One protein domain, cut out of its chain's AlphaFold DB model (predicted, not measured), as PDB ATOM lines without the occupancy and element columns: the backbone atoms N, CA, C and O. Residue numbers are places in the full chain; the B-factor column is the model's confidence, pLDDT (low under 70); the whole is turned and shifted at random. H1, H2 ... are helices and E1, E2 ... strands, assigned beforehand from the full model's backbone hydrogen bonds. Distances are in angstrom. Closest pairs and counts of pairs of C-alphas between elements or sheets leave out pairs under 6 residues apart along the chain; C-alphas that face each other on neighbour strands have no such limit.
ATOM      1  N   SER A   7      34.827 -71.405 -25.359       75.81
ATOM      2  CA  SER A   7      34.405 -71.739 -23.990       75.81
ATOM      3  C   SER A   7      35.205 -70.980 -22.924       75.81
ATOM      4  O   SER A   7      34.633 -70.448 -21.971       75.81
ATOM      5  N   THR A   8      36.515 -70.836 -23.124       80.19
ATOM      6  CA  THR A   8      37.422 -70.106 -22.225       80.19
ATOM      7  C   THR A   8      37.049 -68.629 -22.091       80.19
ATOM      8  O   THR A   8      36.924 -68.132 -20.971       80.19
ATOM      9  N   GLN A   9      36.767 -67.949 -23.207       79.06
ATOM     10  CA  GLN A   9      36.364 -66.536 -23.228       79.06
ATOM     11  C   GLN A   9      35.048 -66.305 -22.470       79.06
ATOM     12  O   GLN A   9      34.916 -65.346 -21.707       79.06
ATOM     13  N   HIS A  10      34.082 -67.214 -22.628       79.25
ATOM     14  CA  HIS A  10      32.804 -67.139 -21.919       79.25
ATOM     15  C   HIS A  10      32.975 -67.363 -20.415       79.25
ATOM     16  O   HIS A  10      32.406 -66.628 -19.607       79.25
ATOM     17  N   VAL A  11      33.795 -68.340 -20.019       85.44
ATOM     18  CA  VAL A  11      34.091 -68.603 -18.605       85.44
ATOM     19  C   VAL A  11      34.776 -67.399 -17.953       85.44
ATOM     20  O   VAL A  11      34.437 -67.038 -16.824       85.44
ATOM     21  N   GLU A  12      35.704 -66.738 -18.642       87.50
ATOM     22  CA  GLU A  12      36.345 -65.514 -18.149       87.50
ATOM     23  C   GLU A  12      35.354 -64.357 -17.989       87.50
ATOM     24  O   GLU A  12      35.351 -63.685 -16.949       87.50
ATOM     25  N   LEU A  13      34.458 -64.165 -18.963       84.25
ATOM     26  CA  LEU A  13      33.389 -63.173 -18.873       84.25
ATOM     27  C   LEU A  13      32.479 -63.439 -17.666       84.25
ATOM     28  O   LEU A  13      32.169 -62.512 -16.912       84.25
ATOM     29  N   MET A  14      32.105 -64.698 -17.426       85.94
ATOM     30  CA  MET A  14      31.292 -65.097 -16.272       85.94
ATOM     31  C   MET A  14      32.027 -64.880 -14.943       85.94
ATOM     32  O   MET A  14      31.434 -64.376 -13.990       85.94
ATOM     33  N   LYS A  15      33.332 -65.176 -14.867       90.81
ATOM     34  CA  LYS A  15      34.155 -64.896 -13.676       90.81
ATOM     35  C   LYS A  15      34.232 -63.398 -13.377       90.81
ATOM     36  O   LYS A  15      34.062 -62.994 -12.226       90.81
ATOM     37  N   LYS A  16      34.449 -62.569 -14.404       90.12
ATOM     38  CA  LYS A  16      34.454 -61.103 -14.270       90.12
ATOM     39  C   LYS A  16      33.103 -60.596 -13.769       90.12
ATOM     40  O   LYS A  16      33.057 -59.806 -12.833       90.12
ATOM     41  N   SER A  17      32.029 -61.093 -14.369       87.56
ATOM     42  CA  SER A  17      30.648 -60.772 -14.011       87.56
ATOM     43  C   SER A  17      30.329 -61.117 -12.559       87.56
ATOM     44  O   SER A  17      29.821 -60.277 -11.821       87.56
ATOM     45  N   LYS A  18      30.723 -62.319 -12.117       90.50
ATOM     46  CA  LYS A  18      30.606 -62.743 -10.721       90.50
ATOM     47  C   LYS A  18      31.341 -61.787  -9.785       90.50
ATOM     48  O   LYS A  18      30.766 -61.362  -8.795       90.50
ATOM     49  N   ARG A  19      32.583 -61.403 -10.105       94.06
ATOM     50  CA  ARG A  19      33.347 -60.461  -9.270       94.06
ATOM     51  C   ARG A  19      32.647 -59.106  -9.148       94.06
ATOM     52  O   ARG A  19      32.585 -58.565  -8.054       94.06
ATOM     53  N   VAL A  20      32.118 -58.572 -10.250       91.12
ATOM     54  CA  VAL A  20      31.361 -57.309 -10.235       91.12
ATOM     55  C   VAL A  20      30.125 -57.420  -9.343       91.12
ATOM     56  O   VAL A  20      29.878 -56.513  -8.557       91.12
ATOM     57  N   LEU A  21      29.392 -58.536  -9.419       90.44
ATOM     58  CA  LEU A  21      28.232 -58.785  -8.563       90.44
ATOM     59  C   LEU A  21      28.612 -58.838  -7.077       90.44
ATOM     60  O   LEU A  21      27.938 -58.220  -6.263       90.44
ATOM     61  N   GLU A  22      29.688 -59.542  -6.718       93.00
ATOM     62  CA  GLU A  22      30.135 -59.615  -5.319       93.00
ATOM     63  C   GLU A  22      30.554 -58.244  -4.773       93.00
ATOM     64  O   GLU A  22      30.235 -57.920  -3.635       93.00
ATOM     65  N   GLU A  23      31.229 -57.406  -5.567       93.00
ATOM     66  CA  GLU A  23      31.557 -56.037  -5.140       93.00
ATOM     67  C   GLU A  23      30.314 -55.140  -5.039       93.00
ATOM     68  O   GLU A  23      30.224 -54.330  -4.119       93.00
ATOM     69  N   ALA A  24      29.340 -55.290  -5.942       90.50
ATOM     70  CA  ALA A  24      28.088 -54.535  -5.891       90.50
ATOM     71  C   ALA A  24      27.276 -54.867  -4.627       90.50
ATOM     72  O   ALA A  24      26.831 -53.953  -3.935       90.50
ATOM     73  N   LYS A  25      27.184 -56.153  -4.269       90.94
ATOM     74  CA  LYS A  25      26.490 -56.625  -3.060       90.94
ATOM     75  C   LYS A  25      27.065 -56.066  -1.766       90.94
ATOM     76  O   LYS A  25      26.330 -55.847  -0.810       90.94
ATOM     77  N   LYS A  26      28.373 -55.794  -1.716       94.94
ATOM     78  CA  LYS A  26      28.997 -55.171  -0.535       94.94
ATOM     79  C   LYS A  26      28.473 -53.763  -0.259       94.94
ATOM     80  O   LYS A  26      28.558 -53.320   0.877       94.94
ATOM     81  N   ARG A  27      27.937 -53.087  -1.278       94.88
ATOM     82  CA  ARG A  27      27.350 -51.744  -1.179       94.88
ATOM     83  C   ARG A  27      25.851 -51.773  -0.868       94.88
ATOM     84  O   ARG A  27      25.192 -50.739  -0.956       94.88
ATOM     85  N   GLN A  28      25.275 -52.940  -0.573       94.31
ATOM     86  CA  GLN A  28      23.852 -53.054  -0.264       94.31
ATOM     87  C   GLN A  28      23.463 -52.113   0.885       94.31
ATOM     88  O   GLN A  28      24.135 -52.041   1.912       94.31
ATOM     89  N   GLY A  29      22.359 -51.391   0.704       95.44
ATOM     90  CA  GLY A  29      21.855 -50.409   1.662       95.44
ATOM     91  C   GLY A  29      22.561 -49.052   1.610       95.44
ATOM     92  O   GLY A  29      22.092 -48.112   2.245       95.44
ATOM     93  N   GLU A  30      23.645 -48.901   0.843       96.75
ATOM     94  CA  GLU A  30      24.294 -47.603   0.665       96.75
ATOM     95  C   GLU A  30      23.474 -46.689  -0.251       96.75
ATOM     96  O   GLU A  30      22.853 -47.123  -1.227       96.75
ATOM     97  N   ARG A  31      23.548 -45.383   0.021       95.25
ATOM     98  CA  ARG A  31      23.071 -44.358  -0.909       95.25
ATOM     99  C   ARG A  31      24.094 -44.219  -2.049       95.25
ATOM    100  O   ARG A  31      25.280 -44.040  -1.755       95.25
ATOM    101  N   PRO A  32      23.692 -44.279  -3.334       93.44
ATOM    102  CA  PRO A  32      24.632 -44.129  -4.442       93.44
ATOM    103  C   PRO A  32      25.356 -42.778  -4.374       93.44
ATOM    104  O   PRO A  32      24.722 -41.726  -4.404       93.44
ATOM    105  N   ASN A  33      26.683 -42.811  -4.305       91.56
ATOM    106  CA  ASN A  33      27.554 -41.631  -4.212       91.56
ATOM    107  C   ASN A  33      28.319 -41.350  -5.519       91.56
ATOM    108  O   ASN A  33      29.059 -40.378  -5.627       91.56
ATOM    109  N   ASP A  34      28.124 -42.203  -6.519       90.94
ATOM    110  CA  ASP A  34      28.808 -42.242  -7.807       90.94
ATOM    111  C   ASP A  34      27.908 -41.796  -8.975       90.94
ATOM    112  O   ASP A  34      28.217 -42.039 -10.149       90.94
ATOM    113  N   ARG A  35      26.795 -41.120  -8.665       89.31
ATOM    114  CA  ARG A  35      25.877 -40.578  -9.672       89.31
ATOM    115  C   ARG A  35      26.549 -39.504 -10.509       89.31
ATOM    116  O   ARG A  35      27.346 -38.700 -10.030       89.31
ATOM    117  N   ARG A  36      26.218 -39.509 -11.796       91.44
ATOM    118  CA  ARG A  36      26.700 -38.515 -12.751       91.44
ATOM    119  C   ARG A  36      25.668 -37.397 -12.894       91.44
ATOM    120  O   ARG A  36      24.483 -37.678 -12.729       91.44
ATOM    121  N   PRO A  37      26.098 -36.169 -13.234       93.12
ATOM    122  CA  PRO A  37      25.173 -35.084 -13.537       93.12
ATOM    123  C   PRO A  37      24.171 -35.484 -14.632       93.12
ATOM    124  O   PRO A  37      24.556 -36.238 -15.540       93.12
ATOM    125  N   PRO A  38      22.925 -34.983 -14.586       93.38
ATOM    126  CA  PRO A  38      21.899 -35.275 -15.583       93.38
ATOM    127  C   PRO A  38      22.397 -35.125 -17.021       93.38
ATOM    128  O   PRO A  38      22.256 -36.052 -17.817       93.38
ATOM    129  N   GLU A  39      23.072 -34.021 -17.345       94.56
ATOM    130  CA  GLU A  39      23.555 -33.705 -18.695       94.56
ATOM    131  C   GLU A  39      24.526 -34.770 -19.212       94.56
ATOM    132  O   GLU A  39      24.462 -35.179 -20.374       94.56
ATOM    133  N   TYR A  40      25.402 -35.270 -18.334       94.62
ATOM    134  CA  TYR A  40      26.322 -36.350 -18.670       94.62
ATOM    135  C   TYR A  40      25.568 -37.654 -18.950       94.62
ATOM    136  O   TYR A  40      25.891 -38.367 -19.904       94.62
ATOM    137  N   THR A  41      24.559 -37.974 -18.135       94.19
ATOM    138  CA  THR A  41      23.743 -39.183 -18.300       94.19
ATOM    139  C   THR A  41      22.940 -39.127 -19.601       94.19
ATOM    140  O   THR A  41      22.985 -40.083 -20.374       94.19
ATOM    141  N   TYR A  42      22.316 -37.985 -19.907       92.75
ATOM    142  CA  TYR A  42      21.642 -37.710 -21.179       92.75
ATOM    143  C   TYR A  42      22.581 -37.876 -22.377       92.75
ATOM    144  O   TYR A  42      22.290 -38.643 -23.297       92.75
ATOM    145  N   MET A  43      23.731 -37.196 -22.356       92.94
ATOM    146  CA  MET A  43      24.725 -37.265 -23.427       92.94
ATOM    147  C   MET A  43      25.172 -38.709 -23.673       92.94
ATOM    148  O   MET A  43      25.188 -39.171 -24.814       92.94
ATOM    149  N   ARG A  44      25.510 -39.443 -22.606       91.75
ATOM    150  CA  ARG A  44      25.963 -40.835 -22.703       91.75
ATOM    151  C   ARG A  44      24.864 -41.758 -23.224       91.75
ATOM    152  O   ARG A  44      25.161 -42.641 -24.029       91.75
ATOM    153  N   PHE A  45      23.626 -41.556 -22.779       90.38
ATOM    154  CA  PHE A  45      22.472 -42.316 -23.245       90.38
ATOM    155  C   PHE A  45      22.264 -42.107 -24.746       90.38
ATOM    156  O   PHE A  45      22.284 -43.076 -25.494       90.38
ATOM    157  N   MET A  46      22.197 -40.858 -25.216       87.88
ATOM    158  CA  MET A  46      22.032 -40.547 -26.641       87.88
ATOM    159  C   MET A  46      23.203 -41.055 -27.493       87.88
ATOM    160  O   MET A  46      22.986 -41.615 -28.567       87.88
ATOM    161  N   ALA A  47      24.441 -40.947 -26.997       88.19
ATOM    162  CA  ALA A  47      25.625 -41.468 -27.678       88.19
ATOM    163  C   ALA A  47      25.573 -42.993 -27.881       88.19
ATOM    164  O   ALA A  47      26.080 -43.496 -28.886       88.19
ATOM    165  N   ALA A  48      24.921 -43.740 -26.980       84.00
ATOM    166  CA  ALA A  48      24.741 -45.180 -27.147       84.00
ATOM    167  C   ALA A  48      23.915 -45.530 -28.399       84.00
ATOM    168  O   ALA A  48      24.118 -46.616 -28.950       84.00
ATOM    169  N   PHE A  49      23.060 -44.615 -28.867       78.44
ATOM    170  CA  PHE A  49      22.200 -44.749 -30.050       78.44
ATOM    171  C   PHE A  49      22.691 -43.960 -31.270       78.44
ATOM    172  O   PHE A  49      21.973 -43.877 -32.266       78.44
ATOM    173  N   GLY A  50      23.897 -43.384 -31.218       72.75
ATOM    174  CA  GLY A  50      24.530 -42.789 -32.396       72.75
ATOM    175  C   GLY A  50      24.673 -43.803 -33.544       72.75
ATOM    176  O   GLY A  50      24.433 -44.997 -33.340       72.75
ATOM    177  N   PRO A  51      25.071 -43.369 -34.755       65.56
ATOM    178  CA  PRO A  51      25.195 -44.246 -35.916       65.56
ATOM    179  C   PRO A  51      26.206 -45.367 -35.639       65.56
ATOM    180  O   PRO A  51      27.413 -45.214 -35.807       65.56
ATOM    181  N   ARG A  52      25.708 -46.516 -35.182       60.12
ATOM    182  CA  ARG A  52      26.482 -47.748 -35.097       60.12
ATOM    183  C   ARG A  52      26.481 -48.346 -36.490       60.12
ATOM    184  O   ARG A  52      25.410 -48.566 -37.057       60.12
ATOM    185  N   ILE A  74       1.920 -55.617  -1.517       86.62
ATOM    186  CA  ILE A  74       0.524 -55.893  -1.130       86.62
ATOM    187  C   ILE A  74      -0.153 -54.688  -0.461       86.62
ATOM    188  O   ILE A  74      -1.254 -54.814   0.068       86.62
ATOM    189  N   ALA A  75       0.522 -53.535  -0.431       82.44
ATOM    190  CA  ALA A  75      -0.004 -52.318   0.171       82.44
ATOM    191  C   ALA A  75      -1.059 -51.672  -0.743       82.44
ATOM    192  O   ALA A  75      -0.965 -51.752  -1.969       82.44
ATOM    193  N   GLU A  76      -2.058 -51.017  -0.151       84.75
ATOM    194  CA  GLU A  76      -3.082 -50.285  -0.901       84.75
ATOM    195  C   GLU A  76      -2.451 -49.156  -1.719       84.75
ATOM    196  O   GLU A  76      -1.508 -48.525  -1.256       84.75
ATOM    197  N   VAL A  77      -2.986 -48.850  -2.902       78.88
ATOM    198  CA  VAL A  77      -2.411 -47.851  -3.832       78.88
ATOM    199  C   VAL A  77      -2.318 -46.440  -3.229       78.88
ATOM    200  O   VAL A  77      -1.450 -45.667  -3.618       78.88
ATOM    201  N   THR A  78      -3.176 -46.098  -2.266       80.44
ATOM    202  CA  THR A  78      -3.197 -44.791  -1.581       80.44
ATOM    203  C   THR A  78      -2.236 -44.694  -0.396       80.44
ATOM    204  O   THR A  78      -2.009 -43.605   0.122       80.44
ATOM    205  N   SER A  79      -1.689 -45.822   0.051       84.06
ATOM    206  CA  SER A  79      -0.796 -45.909   1.206       84.06
ATOM    207  C   SER A  79       0.694 -45.607   0.958       84.06
ATOM    208  O   SER A  79       1.350 -45.233   1.934       84.06
ATOM    209  N   PRO A  80       1.288 -45.752  -0.252       89.69
ATOM    210  CA  PRO A  80       2.730 -45.651  -0.386       89.69
ATOM    211  C   PRO A  80       3.193 -44.196  -0.322       89.69
ATOM    212  O   PRO A  80       2.575 -43.293  -0.890       89.69
ATOM    213  N   LYS A  81       4.328 -43.973   0.334       92.88
ATOM    214  CA  LYS A  81       4.978 -42.665   0.393       92.88
ATOM    215  C   LYS A  81       5.676 -42.380  -0.939       92.88
ATOM    216  O   LYS A  81       6.425 -43.214  -1.441       92.88
ATOM    217  N   GLU A  82       5.480 -41.193  -1.493       94.38
ATOM    218  CA  GLU A  82       6.292 -40.750  -2.627       94.38
ATOM    219  C   GLU A  82       7.749 -40.552  -2.184       94.38
ATOM    220  O   GLU A  82       7.995 -39.911  -1.156       94.38
ATOM    221  N   ILE A  83       8.697 -41.084  -2.955       96.44
ATOM    222  CA  ILE A  83      10.137 -40.850  -2.785       96.44
ATOM    223  C   ILE A  83      10.768 -40.393  -4.103       96.44
ATOM    224  O   ILE A  83      10.186 -40.563  -5.179       96.44
ATOM    225  N   THR A  84      11.963 -39.821  -4.026       96.88
ATOM    226  CA  THR A  84      12.767 -39.408  -5.187       96.88
ATOM    227  C   THR A  84      13.952 -40.340  -5.429       96.88
ATOM    228  O   THR A  84      14.265 -41.214  -4.616       96.88
ATOM    229  N   ILE A  85      14.601 -40.216  -6.587       96.00
ATOM    230  CA  ILE A  85      15.712 -41.079  -6.986       96.00
ATOM    231  C   ILE A  85      16.845 -40.976  -5.964       96.00
ATOM    232  O   ILE A  85      17.426 -41.996  -5.610       96.00
ATOM    233  N   ASP A  86      17.180 -39.794  -5.440       94.88
ATOM    234  CA  ASP A  86      18.146 -39.620  -4.342       94.88
ATOM    235  C   ASP A  86      17.833 -40.440  -3.093       94.88
ATOM    236  O   ASP A  86      18.763 -40.956  -2.484       94.88
ATOM    237  N   GLU A  87      16.578 -40.649  -2.717       96.25
ATOM    238  CA  GLU A  87      16.184 -41.480  -1.569       96.25
ATOM    239  C   GLU A  87      16.417 -42.989  -1.772       96.25
ATOM    240  O   GLU A  87      16.374 -43.735  -0.796       96.25
ATOM    241  N   LEU A  88      16.731 -43.447  -2.991       95.38
ATOM    242  CA  LEU A  88      17.005 -44.858  -3.267       95.38
ATOM    243  C   LEU A  88      18.311 -45.359  -2.634       95.38
ATOM    244  O   LEU A  88      19.381 -44.767  -2.801       95.38
ATOM    245  N   LEU A  89      18.225 -46.534  -2.014       95.75
ATOM    246  CA  LEU A  89      19.349 -47.321  -1.511       95.75
ATOM    247  C   LEU A  89      19.658 -48.515  -2.423       95.75
ATOM    248  O   LEU A  89      18.761 -49.151  -2.987       95.75
ATOM    249  N   LEU A  90      20.940 -48.845  -2.562       93.69
ATOM    250  CA  LEU A  90      21.394 -49.960  -3.393       93.69
ATOM    251  C   LEU A  90      20.858 -51.305  -2.882       93.69
ATOM    252  O   LEU A  90      20.789 -51.545  -1.677       93.69
ATOM    253  N   GLU A  91      20.465 -52.177  -3.815       90.56
ATOM    254  CA  GLU A  91      19.942 -53.533  -3.558       90.56
ATOM    255  C   GLU A  91      18.864 -53.611  -2.455       90.56
ATOM    256  O   GLU A  91      18.739 -54.610  -1.741       90.56
ATOM    257  N   THR A  92      18.067 -52.549  -2.315       91.62
ATOM    258  CA  THR A  92      17.033 -52.430  -1.284       91.62
ATOM    259  C   THR A  92      15.651 -52.367  -1.922       91.62
ATOM    260  O   THR A  92      15.406 -51.594  -2.850       91.62
ATOM    261  N   HIS A  93      14.723 -53.178  -1.413       90.81
ATOM    262  CA  HIS A  93      13.319 -53.103  -1.800       90.81
ATOM    263  C   HIS A  93      12.621 -52.002  -0.996       90.81
ATOM    264  O   HIS A  93      12.451 -52.125   0.215       90.81
ATOM    265  N   HIS A  94      12.200 -50.934  -1.672       91.56
ATOM    266  CA  HIS A  94      11.541 -49.782  -1.050       91.56
ATOM    267  C   HIS A  94      10.030 -50.030  -0.937       91.56
ATOM    268  O   HIS A  94       9.216 -49.361  -1.570       91.56
ATOM    269  N   GLN A  95       9.648 -51.060  -0.177       88.88
ATOM    270  CA  GLN A  95       8.245 -51.428   0.002       88.88
ATOM    271  C   GLN A  95       7.457 -50.290   0.663       88.88
ATOM    272  O   GLN A  95       7.922 -49.677   1.621       88.88
ATOM    273  N   GLY A  96       6.245 -50.025   0.168       89.12
ATOM    274  CA  GLY A  96       5.423 -48.921   0.672       89.12
ATOM    275  C   GLY A  96       5.914 -47.544   0.222       89.12
ATOM    276  O   GLY A  96       5.487 -46.540   0.784       89.12
ATOM    277  N   ALA A  97       6.773 -47.485  -0.796       92.12
ATOM    278  CA  ALA A  97       7.117 -46.255  -1.486       92.12
ATOM    279  C   ALA A  97       6.784 -46.335  -2.980       92.12
ATOM    280  O   ALA A  97       6.694 -47.424  -3.553       92.12
ATOM    281  N   TYR A  98       6.611 -45.179  -3.615       92.81
ATOM    282  CA  TYR A  98       6.503 -45.062  -5.067       92.81
ATOM    283  C   TYR A  98       7.355 -43.900  -5.580       92.81
ATOM    284  O   TYR A  98       7.636 -42.957  -4.844       92.81
ATOM    285  N   ILE A  99       7.752 -43.971  -6.850       94.62
ATOM    286  CA  ILE A  99       8.469 -42.899  -7.547       94.62
ATOM    287  C   ILE A  99       7.688 -42.565  -8.808       94.62
ATOM    288  O   ILE A  99       7.330 -43.464  -9.573       94.62
ATOM    289  N   LEU A 100       7.438 -41.278  -9.038       95.44
ATOM    290  CA  LEU A 100       6.914 -40.795 -10.307       95.44
ATOM    291  C   LEU A 100       8.081 -40.464 -11.242       95.44
ATOM    292  O   LEU A 100       8.945 -39.661 -10.895       95.44
ATOM    293  N   LEU A 101       8.097 -41.084 -12.423       96.81
ATOM    294  CA  LEU A 101       9.191 -40.962 -13.385       96.81
ATOM    295  C   LEU A 101       8.687 -40.523 -14.759       96.81
ATOM    296  O   LEU A 101       7.688 -41.038 -15.268       96.81
ATOM    297  N   ARG A 102       9.437 -39.627 -15.399       96.31
ATOM    298  CA  ARG A 102       9.354 -39.350 -16.834       96.31
ATOM    299  C   ARG A 102      10.365 -40.235 -17.559       96.31
ATOM    300  O   ARG A 102      11.565 -40.115 -17.335       96.31
ATOM    301  N   CYS A 103       9.881 -41.108 -18.439       95.00
ATOM    302  CA  CYS A 103      10.717 -42.070 -19.160       95.00
ATOM    303  C   CYS A 103      10.983 -41.634 -20.605       95.00
ATOM    304  O   CYS A 103      10.074 -41.192 -21.311       95.00
ATOM    305  N   ILE A 104      12.219 -41.821 -21.064       92.00
ATOM    306  CA  ILE A 104      12.647 -41.606 -22.447       92.00
ATOM    307  C   ILE A 104      13.271 -42.905 -22.960       92.00
ATOM    308  O   ILE A 104      14.311 -43.353 -22.476       92.00
ATOM    309  N   THR A 105      12.634 -43.500 -23.967       90.38
ATOM    310  CA  THR A 105      13.045 -44.778 -24.560       90.38
ATOM    311  C   THR A 105      13.091 -44.636 -26.078       90.38
ATOM    312  O   THR A 105      12.040 -44.529 -26.714       90.38
ATOM    313  N   PRO A 106      14.284 -44.625 -26.693       84.06
ATOM    314  CA  PRO A 106      14.411 -44.653 -28.142       84.06
ATOM    315  C   PRO A 106      13.832 -45.954 -28.719       84.06
ATOM    316  O   PRO A 106      13.906 -46.998 -28.064       84.06
ATOM    317  N   PRO A 107      13.314 -45.950 -29.961       82.56
ATOM    318  CA  PRO A 107      12.770 -47.139 -30.619       82.56
ATOM    319  C   PRO A 107      13.890 -48.069 -31.133       82.56
ATOM    320  O   PRO A 107      13.922 -48.449 -32.301       82.56
ATOM    321  N   PHE A 108      14.848 -48.418 -30.273       78.69
ATOM    322  CA  PHE A 108      15.994 -49.261 -30.601       78.69
ATOM    323  C   PHE A 108      16.276 -50.262 -29.484       78.69
ATOM    324  O   PHE A 108      16.330 -49.913 -28.305       78.69
ATOM    325  N   ARG A 109      16.510 -51.517 -29.872       75.44
ATOM    326  CA  ARG A 109      16.847 -52.607 -28.957       75.44
ATOM    327  C   ARG A 109      18.320 -52.972 -29.112       75.44
ATOM    328  O   ARG A 109      18.758 -53.316 -30.207       75.44
ATOM    329  N   MET A 110      19.056 -52.925 -28.005       76.00
ATOM    330  CA  MET A 110      20.419 -53.455 -27.906       76.00
ATOM    331  C   MET A 110      20.375 -54.876 -27.318       76.00
ATOM    332  O   MET A 110      19.709 -55.752 -27.862       76.00
ATOM    333  N   THR A 111      21.035 -55.099 -26.179       77.44
ATOM    334  CA  THR A 111      20.826 -56.253 -25.294       77.44
ATOM    335  C   THR A 111      19.397 -56.263 -24.742       77.44
ATOM    336  O   THR A 111      18.755 -57.308 -24.686       77.44
ATOM    337  N   ALA A 112      18.882 -55.082 -24.391       78.56
ATOM    338  CA  ALA A 112      17.548 -54.841 -23.859       78.56
ATOM    339  C   ALA A 112      16.957 -53.537 -24.430       78.56
ATOM    340  O   ALA A 112      17.595 -52.847 -25.235       78.56
ATOM    341  N   ILE A 113      15.722 -53.231 -24.028       85.00
ATOM    342  CA  ILE A 113      15.151 -51.888 -24.161       85.00
ATOM    343  C   ILE A 113      15.757 -51.058 -23.030       85.00
ATOM    344  O   ILE A 113      15.525 -51.364 -21.866       85.00
ATOM    345  N   MET A 114      16.549 -50.052 -23.384       87.56
ATOM    346  CA  MET A 114      17.156 -49.142 -22.413       87.56
ATOM    347  C   MET A 114      16.210 -47.966 -22.150       87.56
ATOM    348  O   MET A 114      15.517 -47.512 -23.068       87.56
ATOM    349  N   VAL A 115      16.210 -47.429 -20.935       92.25
ATOM    350  CA  VAL A 115      15.389 -46.272 -20.561       92.25
ATOM    351  C   VAL A 115      16.213 -45.240 -19.808       92.25
ATOM    352  O   VAL A 115      17.035 -45.562 -18.954       92.25
ATOM    353  N   LEU A 116      15.980 -43.974 -20.128       94.06
ATOM    354  CA  LEU A 116      16.395 -42.863 -19.292       94.06
ATOM    355  C   LEU A 116      15.184 -42.423 -18.471       94.06
ATOM    356  O   LEU A 116      14.139 -42.119 -19.048       94.06
ATOM    357  N   ALA A 117      15.305 -42.423 -17.151       96.12
ATOM    358  CA  ALA A 117      14.237 -42.037 -16.243       96.12
ATOM    359  C   ALA A 117      14.648 -40.806 -15.438       96.12
ATOM    360  O   ALA A 117      15.763 -40.748 -14.920       96.12
ATOM    361  N   GLU A 118      13.734 -39.848 -15.341       97.06
ATOM    362  CA  GLU A 118      13.899 -38.605 -14.593       97.06
ATOM    363  C   GLU A 118      12.788 -38.470 -13.554       97.06
ATOM    364  O   GLU A 118      11.626 -38.745 -13.866       97.06
ATOM    365  N   ASP A 119      13.132 -38.057 -12.338       96.75
ATOM    366  CA  ASP A 119      12.149 -37.760 -11.295       96.75
ATOM    367  C   ASP A 119      11.777 -36.269 -11.237       96.75
ATOM    368  O   ASP A 119      12.255 -35.436 -12.006       96.75
ATOM    369  N   ARG A 120      10.909 -35.908 -10.289       96.25
ATOM    370  CA  ARG A 120      10.468 -34.518 -10.088       96.25
ATOM    371  C   ARG A 120      11.577 -33.543  -9.663       96.25
ATOM    372  O   ARG A 120      11.384 -32.340  -9.810       96.25
ATOM    373  N   ASN A 121      12.693 -34.034  -9.117       95.19
ATOM    374  CA  ASN A 121      13.829 -33.206  -8.706       95.19
ATOM    375  C   ASN A 121      14.811 -32.973  -9.867       95.19
ATOM    376  O   ASN A 121      15.766 -32.212  -9.715       95.19
ATOM    377  N   GLY A 122      14.580 -33.606 -11.023       93.81
ATOM    378  CA  GLY A 122      15.499 -33.581 -12.155       93.81
ATOM    379  C   GLY A 122      16.679 -34.540 -11.990       93.81
ATOM    380  O   GLY A 122      17.632 -34.458 -12.767       93.81
ATOM    381  N   ASP A 123      16.636 -35.450 -11.010       95.31
ATOM    382  CA  ASP A 123      17.606 -36.537 -10.925       95.31
ATOM    383  C   ASP A 123      17.351 -37.529 -12.058       95.31
ATOM    384  O   ASP A 123      16.208 -37.849 -12.384       95.31
ATOM    385  N   VAL A 124      18.429 -38.036 -12.660       95.38
ATOM    386  CA  VAL A 124      18.351 -38.886 -13.852       95.38
ATOM    387  C   VAL A 124      19.123 -40.177 -13.658       95.38
ATOM    388  O   VAL A 124      20.288 -40.177 -13.250       95.38
ATOM    389  N   VAL A 125      18.499 -41.289 -14.040       94.00
ATOM    390  CA  VAL A 125      19.129 -42.612 -14.108       94.00
ATOM    391  C   VAL A 125      18.937 -43.231 -15.484       94.00
ATOM    392  O   VAL A 125      17.904 -43.065 -16.127       94.00
ATOM    393  N   SER A 126      19.952 -43.962 -15.941       90.31
ATOM    394  CA  SER A 126      19.858 -44.821 -17.121       90.31
ATOM    395  C   SER A 126      19.730 -46.264 -16.649       90.31
ATOM    396  O   SER A 126      20.582 -46.728 -15.889       90.31
ATOM    397  N   LEU A 127      18.691 -46.947 -17.120       83.06
ATOM    398  CA  LEU A 127      18.382 -48.348 -16.838       83.06
ATOM    399  C   LEU A 127      18.448 -49.173 -18.129       83.06
ATOM    400  O   LEU A 127      18.090 -48.632 -19.204       83.06
TER     401      LEU A 127
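What this domain is: This is residues 7 to 52 and 74 to 127 of the 127 residues of an uncharacterized protein of Pseudogymnoascus sp. VKM F-4513 (FW-928) (UniProt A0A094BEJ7). With little regular structure, a small sheet, E1 E2 E3, has helix H2 over one face, while residues 7 to 23 of helix H1 stick out as an arm. The printed part has 100 residues, 39 in named elements, in the order H1 H2 E1 E2 E3, class mixed. It is loose, radius of gyration of the C-alphas 16.7 A, spanning 52 by 35 by 27 A.

Where its parts are: H1, residues 7 to 25, begins at C-alpha (34.405, -71.739, -23.990) and is 27.0 A long. H2 is residues 38 to 48, 15.5 A. E1 is 102 to 104, E2 116 to 118, E3 124 to 126, ending at C-alpha (19.858, -44.821, -17.121).

How they stand to each other: E1 E2 E3 form a meander, each strand the antiparallel neighbour of the one before; N 102 and O 118 are 2.8 A apart, N 117 and O 125 2.9 A. H2 makes two layers with the sheet, over E3 at a height of 8.4 A; their closest C-alphas, Pro 38 and Val 124, are 5.4 A apart. H1 and H2 are apart; both have every O i to N i+4 pair within hydrogen-bond range.

The domain as a whole: Residues 53 to 73 are not printed, a 43.5 A gap between C-alphas 52 and 74. The links H1 to H2 and E1 to E2 are long. Residues 51 to 52 have pLDDT under 70.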